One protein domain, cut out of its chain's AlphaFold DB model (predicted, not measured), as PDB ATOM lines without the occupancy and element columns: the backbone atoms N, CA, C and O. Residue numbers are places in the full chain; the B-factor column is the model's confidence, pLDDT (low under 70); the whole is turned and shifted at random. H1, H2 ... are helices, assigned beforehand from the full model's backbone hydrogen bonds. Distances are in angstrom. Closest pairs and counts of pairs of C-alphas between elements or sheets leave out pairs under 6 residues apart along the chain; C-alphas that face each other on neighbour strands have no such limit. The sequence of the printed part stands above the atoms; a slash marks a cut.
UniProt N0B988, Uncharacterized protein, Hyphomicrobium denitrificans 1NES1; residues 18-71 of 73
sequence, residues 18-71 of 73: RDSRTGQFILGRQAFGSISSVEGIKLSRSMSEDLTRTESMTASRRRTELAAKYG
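This is residues 18 to 71 of the 73 residues of an uncharacterized protein of Hyphomicrobium denitrificans 1NES1 (UniProt N0B988). What is the picture? H3 and H2 stand loosely side by side, H1 is set off from both, and residues 20 to 25 stick out. What makes it up? The printed part has 54 residues, with helices H1, H2, H3 in order and no named strand: all helix. Is it compact? It is loose, radius of gyration of the C-alphas 13.7 A, spans 37 by 27 by 19 A.

What is near H3? H3, residues 59 to 70, and H2, residues 45 to 53, are near each other, with 11 pairs of C-alphas within 10 A, the closest 8.0 A. And H1? H1, residues 29 to 38, is apart from both. In all three, every O i to N i+4 pair is within hydrogen-bond range.

Where is H3? It runs 16.0 A, ending at C-alpha 70 (400.034, 488.121, 367.931). And the others? H2 runs 12.6 A; H1 runs 14.3 A from C-alpha 29 (413.554, 485.870, 353.173).

How large? The farthest C-alphas, Arg 21 and Ser 46, are 38.7 A apart. Any cut or low confidence? The printed part has no cut and no long link; residues 18 to 42 have pLDDT under 70.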
ATOM      1  N   ARG A  18     412.499 486.719 339.510       56.84
ATOM      2  CA  ARG A  18     411.137 486.353 339.120       56.84
ATOM      3  C   ARG A  18     411.139 484.877 338.742       56.84
ATOM      4  O   ARG A  18     412.015 484.447 337.996       56.84
ATOM      5  N   ASP A  19     410.206 484.110 339.283       60.09
ATOM      6  CA  ASP A  19     409.983 482.733 338.868       60.09
ATOM      7  C   ASP A  19     409.466 482.750 337.423       60.09
ATOM      8  O   ASP A  19     408.444 483.370 337.122       60.09
ATOM      9  N   SER A  20     410.204 482.126 336.506       62.78
ATOM     10  CA  SER A  20     409.900 482.166 335.072       62.78
ATOM     11  C   SER A  20     408.719 481.283 334.673       62.78
ATOM     12  O   SER A  20     408.215 481.432 333.563       62.78
ATOM     13  N   ARG A  21     408.261 480.383 335.551       57.91
ATOM     14  CA  ARG A  21     407.125 479.486 335.291       57.91
ATOM     15  C   ARG A  21     405.812 480.063 335.799       57.91
ATOM     16  O   ARG A  21     404.787 479.898 335.152       57.91
ATOM     17  N   THR A  22     405.837 480.729 336.947       64.19
ATOM     18  CA  THR A  22     404.636 481.283 337.598       64.19
ATOM     19  C   THR A  22     404.509 482.794 337.426       64.19
ATOM     20  O   THR A  22     403.466 483.369 337.730       64.19
ATOM     21  N   GLY A  23     405.569 483.465 336.967       60.56
ATOM     22  CA  GLY A  23     405.618 484.918 336.833       60.56
ATOM     23  C   GLY A  23     405.653 485.663 338.171       60.56
ATOM     24  O   GLY A  23     405.626 486.897 338.164       60.56
ATOM     25  N   GLN A  24     405.726 484.950 339.298       54.84
ATOM     26  CA  GLN A  24     405.737 485.523 340.641       54.84
ATOM     27  C   GLN A  24     407.139 485.992 341.035       54.84
ATOM     28  O   GLN A  24     408.153 485.459 340.588       54.84
ATOM     29  N   PHE A  25     407.216 487.004 341.894       60.09
ATOM     30  CA  PHE A  25     408.488 487.423 342.470       60.09
ATOM     31  C   PHE A  25     408.927 486.422 343.543       60.09
ATOM     32  O   PHE A  25     408.226 486.216 344.532       60.09
ATOM     33  N   ILE A  26     410.113 485.833 343.379       59.47
ATOM     34  CA  ILE A  26     410.799 485.061 344.418       59.47
ATOM     35  C   ILE A  26     411.374 486.080 345.406       59.47
ATOM     36  O   ILE A  26     412.560 486.422 345.385       59.47
ATOM     37  N   LEU A  27     410.503 486.612 346.261       58.19
ATOM     38  CA  LEU A  27     410.915 487.339 347.452       58.19
ATOM     39  C   LEU A  27     411.549 486.332 348.413       58.19
ATOM     40  O   LEU A  27     410.882 485.685 349.217       58.19
ATOM     41  N   GLY A  28     412.869 486.173 348.307       58.38
ATOM     42  CA  GLY A  28     413.634 485.453 349.318       58.38
ATOM     43  C   GLY A  28     413.457 486.123 350.684       58.38
ATOM     44  O   GLY A  28     413.237 487.332 350.757       58.38
ATOM     45  N   ARG A  29     413.601 485.364 351.781       54.47
ATOM     46  CA  ARG A  29     413.554 485.870 353.173       54.47
ATOM     47  C   ARG A  29     414.316 487.193 353.379       54.47
ATOM     48  O   ARG A  29     413.905 488.014 354.189       54.47
ATOM     49  N   GLN A  30     415.395 487.415 352.625       53.38
ATOM     50  CA  GLN A  30     416.183 488.648 352.665       53.38
ATOM     51  C   GLN A  30     415.492 489.866 352.038       53.38
ATOM     52  O   GLN A  30     415.633 490.971 352.555       53.38
ATOM     53  N   ALA A  31     414.722 489.684 350.964       58.31
ATOM     54  CA  ALA A  31     413.922 490.754 350.379       58.31
ATOM     55  C   ALA A  31     412.772 491.145 351.321       58.31
ATOM     56  O   ALA A  31     412.538 492.331 351.521       58.31
ATOM     57  N   PHE A  32     412.142 490.170 351.994       57.62
ATOM     58  CA  PHE A  32     411.143 490.457 353.032       57.62
ATOM     59  C   PHE A  32     411.759 491.206 354.223       57.62
ATOM     60  O   PHE A  32     411.251 492.249 354.610       57.62
ATOM     61  N   GLY A  33     412.910 490.758 354.741       57.94
ATOM     62  CA  GLY A  33     413.607 491.460 355.829       57.94
ATOM     63  C   GLY A  33     414.051 492.886 355.467       57.94
ATOM     64  O   GLY A  33     414.020 493.777 356.319       57.94
ATOM     65  N   SER A  34     414.412 493.114 354.200       53.97
ATOM     66  CA  SER A  34     414.767 494.441 353.682       53.97
ATOM     67  C   SER A  34     413.541 495.352 353.581       53.97
ATOM     68  O   SER A  34     413.603 496.490 354.032       53.97
ATOM     69  N   ILE A  35     412.416 494.847 353.060       58.50
ATOM     70  CA  ILE A  35     411.150 495.595 352.972       58.50
ATOM     71  C   ILE A  35     410.623 495.921 354.371       58.50
ATOM     72  O   ILE A  35     410.370 497.084 354.665       58.50
ATOM     73  N   SER A  36     410.576 494.939 355.275       58.41
ATOM     74  CA  SER A  36     410.132 495.154 356.657       58.41
ATOM     75  C   SER A  36     411.001 496.168 357.408       58.41
ATOM     76  O   SER A  36     410.471 496.977 358.161       58.41
ATOM     77  N   SER A  37     412.321 496.188 357.182       55.78
ATOM     78  CA  SER A  37     413.197 497.200 357.796       55.78
ATOM     79  C   SER A  37     412.988 498.602 357.220       55.78
ATOM     80  O   SER A  37     413.040 499.572 357.975       55.78
ATOM     81  N   VAL A  38     412.751 498.719 355.909       54.91
ATOM     82  CA  VAL A  38     412.472 500.004 355.243       54.91
ATOM     83  C   VAL A  38     411.115 500.566 355.680       54.91
ATOM     84  O   VAL A  38     410.994 501.769 355.885       54.91
ATOM     85  N   GLU A  39     410.127 499.702 355.914       59.69
ATOM     86  CA  GLU A  39     408.804 500.068 356.439       59.69
ATOM     87  C   GLU A  39     408.790 500.293 357.965       59.69
ATOM     88  O   GLU A  39     407.741 500.553 358.551       59.69
ATOM     89  N   GLY A  40     409.946 500.201 358.634       54.72
ATOM     90  CA  GLY A  40     410.060 500.409 360.081       54.72
ATOM     91  C   GLY A  40     409.448 499.290 360.930       54.72
ATOM     92  O   GLY A  40     409.343 499.433 362.150       54.72
ATOM     93  N   ILE A  41     409.082 498.161 360.318       65.44
ATOM     94  CA  ILE A  41     408.558 496.974 360.994       65.44
ATOM     95  C   ILE A  41     409.729 496.273 361.690       65.44
ATOM     96  O   ILE A  41     410.369 495.361 361.163       65.44
ATOM     97  N   LYS A  42     410.025 496.731 362.906       67.81
ATOM     98  CA  LYS A  42     410.925 496.045 363.830       67.81
ATOM     99  C   LYS A  42     410.107 495.119 364.713       67.81
ATOM    100  O   LYS A  42     409.182 495.553 365.396       67.81
ATOM    101  N   LEU A  43     410.476 493.844 364.720       72.12
ATOM    102  CA  LEU A  43     409.974 492.911 365.719       72.12
ATOM    103  C   LEU A  43     410.439 493.377 367.101       72.12
ATOM    104  O   LEU A  43     411.583 493.813 367.268       72.12
ATOM    105  N   SER A  44     409.559 493.284 368.097       81.06
ATOM    106  CA  SER A  44     409.985 493.445 369.484       81.06
ATOM    107  C   SER A  44     410.987 492.343 369.838       81.06
ATOM    108  O   SER A  44     410.965 491.252 369.265       81.06
ATOM    109  N   ARG A  45     411.841 492.594 370.834       80.31
ATOM    110  CA  ARG A  45     412.799 491.591 371.322       80.31
ATOM    111  C   ARG A  45     412.118 490.258 371.669       80.31
ATOM    112  O   ARG A  45     412.620 489.206 371.297       80.31
ATOM    113  N   SER A  46     410.941 490.317 372.293       83.19
ATOM    114  CA  SER A  46     410.141 489.132 372.615       83.19
ATOM    115  C   SER A  46     409.646 488.389 371.372       83.19
ATOM    116  O   SER A  46     409.771 487.171 371.312       83.19
ATOM    117  N   MET A  47     409.164 489.101 370.345       82.44
ATOM    118  CA  MET A  47     408.763 488.485 369.074       82.44
ATOM    119  C   MET A  47     409.931 487.789 368.372       82.44
ATOM    120  O   MET A  47     409.745 486.724 367.787       82.44
ATOM    121  N   SER A  48     411.133 488.371 368.420       82.81
ATOM    122  CA  SER A  48     412.334 487.741 367.864       82.81
ATOM    123  C   SER A  48     412.709 486.462 368.614       82.81
ATOM    124  O   SER A  48     413.001 485.454 367.978       82.81
ATOM    125  N   GLU A  49     412.657 486.475 369.946       85.75
ATOM    126  CA  GLU A  49     412.930 485.292 370.770       85.75
ATOM    127  C   GLU A  49     411.909 484.169 370.516       85.75
ATOM    128  O   GLU A  49     412.288 483.003 370.382       85.75
ATOM    129  N   ASP A  50     410.627 484.511 370.372       86.19
ATOM    130  CA  ASP A  50     409.572 483.552 370.033       86.19
ATOM    131  C   ASP A  50     409.724 482.990 368.609       86.19
ATOM    132  O   ASP A  50     409.497 481.800 368.373       86.19
ATOM    133  N   LEU A  51     410.167 483.808 367.651       82.69
ATOM    134  CA  LEU A  51     410.499 483.330 366.308       82.69
ATOM    135  C   LEU A  51     411.632 482.306 366.343       82.69
ATOM    136  O   LEU A  51     411.471 481.238 365.758       82.69
ATOM    137  N   THR A  52     412.714 482.579 367.076       84.62
ATOM    138  CA  THR A  52     413.833 481.638 367.245       84.62
ATOM    139  C   THR A  52     413.375 480.328 367.888       84.62
ATOM    140  O   THR A  52     413.726 479.246 367.420       84.62
ATOM    141  N   ARG A  53     412.527 480.391 368.926       85.25
ATOM    142  CA  ARG A  53     411.976 479.188 369.585       85.25
ATOM    143  C   ARG A  53     411.136 478.326 368.647       85.25
ATOM    144  O   ARG A  53     411.130 477.106 368.778       85.25
ATOM    145  N   THR A  54     410.447 478.951 367.699       85.00
ATOM    146  CA  THR A  54     409.569 478.262 366.747       85.00
ATOM    147  C   THR A  54     410.291 477.839 365.459       85.00
ATOM    148  O   THR A  54     409.667 477.256 364.562       85.00
ATOM    149  N   GLU A  55     411.606 478.072 365.327       80.50
ATOM    150  CA  GLU A  55     412.375 477.698 364.130       80.50
ATOM    151  C   GLU A  55     412.471 476.186 363.906       80.50
ATOM    152  O   GLU A  55     412.459 475.746 362.754       80.50
ATOM    153  N   SER A  56     412.479 475.394 364.979       85.38
ATOM    154  CA  SER A  56     412.478 473.924 364.928       85.38
ATOM    155  C   SER A  56     411.139 473.330 364.469       85.38
ATOM    156  O   SER A  56     411.045 472.140 364.174       85.38
ATOM    157  N   MET A  57     410.090 474.149 364.390       87.69
ATOM    158  CA  MET A  57     408.743 473.718 364.034       87.69
ATOM    159  C   MET A  57     408.491 473.775 362.531       87.69
ATOM    160  O   MET A  57     409.080 474.579 361.804       87.69
ATOM    161  N   THR A  58     407.513 472.994 362.071       88.31
ATOM    162  CA  THR A  58     407.004 473.104 360.701       88.31
ATOM    163  C   THR A  58     406.373 474.479 360.465       88.31
ATOM    164  O   THR A  58     405.756 475.071 361.354       88.31
ATOM    165  N   ALA A  59     406.488 474.994 359.238       80.56
ATOM    166  CA  ALA A  59     406.005 476.334 358.892       80.56
ATOM    167  C   ALA A  59     404.499 476.527 359.155       80.56
ATOM    168  O   ALA A  59     404.068 477.629 359.490       80.56
ATOM    169  N   SER A  60     403.697 475.467 359.015       82.81
ATOM    170  CA  SER A  60     402.265 475.513 359.328       82.81
ATOM    171  C   SER A  60     402.038 475.755 360.820       82.81
ATOM    172  O   SER A  60     401.382 476.722 361.196       82.81
ATOM    173  N   ARG A  61     402.685 474.953 361.674       86.62
ATOM    174  CA  ARG A  61     402.537 475.038 363.131       86.62
ATOM    175  C   ARG A  61     403.080 476.355 363.689       86.62
ATOM    176  O   ARG A  61     402.422 476.981 364.511       86.62
ATOM    177  N   ARG A  62     404.213 476.827 363.154       86.44
ATOM    178  CA  ARG A  62     404.780 478.148 363.472       86.44
ATOM    179  C   ARG A  62     403.793 479.283 363.192       86.44
ATOM    180  O   ARG A  62     403.641 480.173 364.020       86.44
ATOM    181  N   ARG A  63     403.119 479.261 362.034       84.19
ATOM    182  CA  ARG A  63     402.110 480.278 361.687       84.19
ATOM    183  C   ARG A  63     400.939 480.254 362.660       84.19
ATOM    184  O   ARG A  63     400.541 481.319 363.114       84.19
ATOM    185  N   THR A  64     400.433 479.072 363.007       87.56
ATOM    186  CA  THR A  64     399.324 478.933 363.958       87.56
ATOM    187  C   THR A  64     399.687 479.462 365.346       87.56
ATOM    188  O   THR A  64     398.919 480.229 365.917       87.56
ATOM    189  N   GLU A  65     400.863 479.117 365.876       87.06
ATOM    190  CA  GLU A  65     401.290 479.577 367.207       87.06
ATOM    191  C   GLU A  65     401.548 481.087 367.256       87.06
ATOM    192  O   GLU A  65     401.082 481.766 368.174       87.06
ATOM    193  N   LEU A  66     402.226 481.644 366.247       85.94
ATOM    194  CA  LEU A  66     402.456 483.089 366.177       85.94
ATOM    195  C   LEU A  66     401.150 483.864 365.959       85.94
ATOM    196  O   LEU A  66     400.967 484.919 366.563       85.94
ATOM    197  N   ALA A  67     400.224 483.344 365.149       86.69
ATOM    198  CA  ALA A  67     398.910 483.953 364.951       86.69
ATOM    199  C   ALA A  67     398.053 483.899 366.223       86.69
ATOM    200  O   ALA A  67     397.369 484.868 366.524       86.69
ATOM    201  N   ALA A  68     398.125 482.823 367.011       86.88
ATOM    202  CA  ALA A  68     397.422 482.750 368.291       86.88
ATOM    203  C   ALA A  68     397.936 483.789 369.304       86.88
ATOM    204  O   ALA A  68     397.157 484.314 370.098       86.88
ATOM    205  N   LYS A  69     399.240 484.097 369.272       85.50
ATOM    206  CA  LYS A  69     399.882 485.026 370.213       85.50
ATOM    207  C   LYS A  69     399.803 486.495 369.784       85.50
ATOM    208  O   LYS A  69     399.683 487.370 370.637       85.50
ATOM    209  N   TYR A  70     399.894 486.766 368.482       85.69
ATOM    210  CA  TYR A  70     400.034 488.121 367.931       85.69
ATOM    211  C   TYR A  70     398.976 488.501 366.896       85.69
ATOM    212  O   TYR A  70     398.932 489.653 366.463       85.69
ATOM    213  N   GLY A  71     398.137 487.557 366.470       80.00
ATOM    214  CA  GLY A  71     397.008 487.849 365.600       80.00
ATOM    215  C   GLY A  71     396.013 488.748 366.320       80.00
ATOM    216  O   GLY A  71     395.680 488.526 367.485       80.00
TER     217      GLY A  71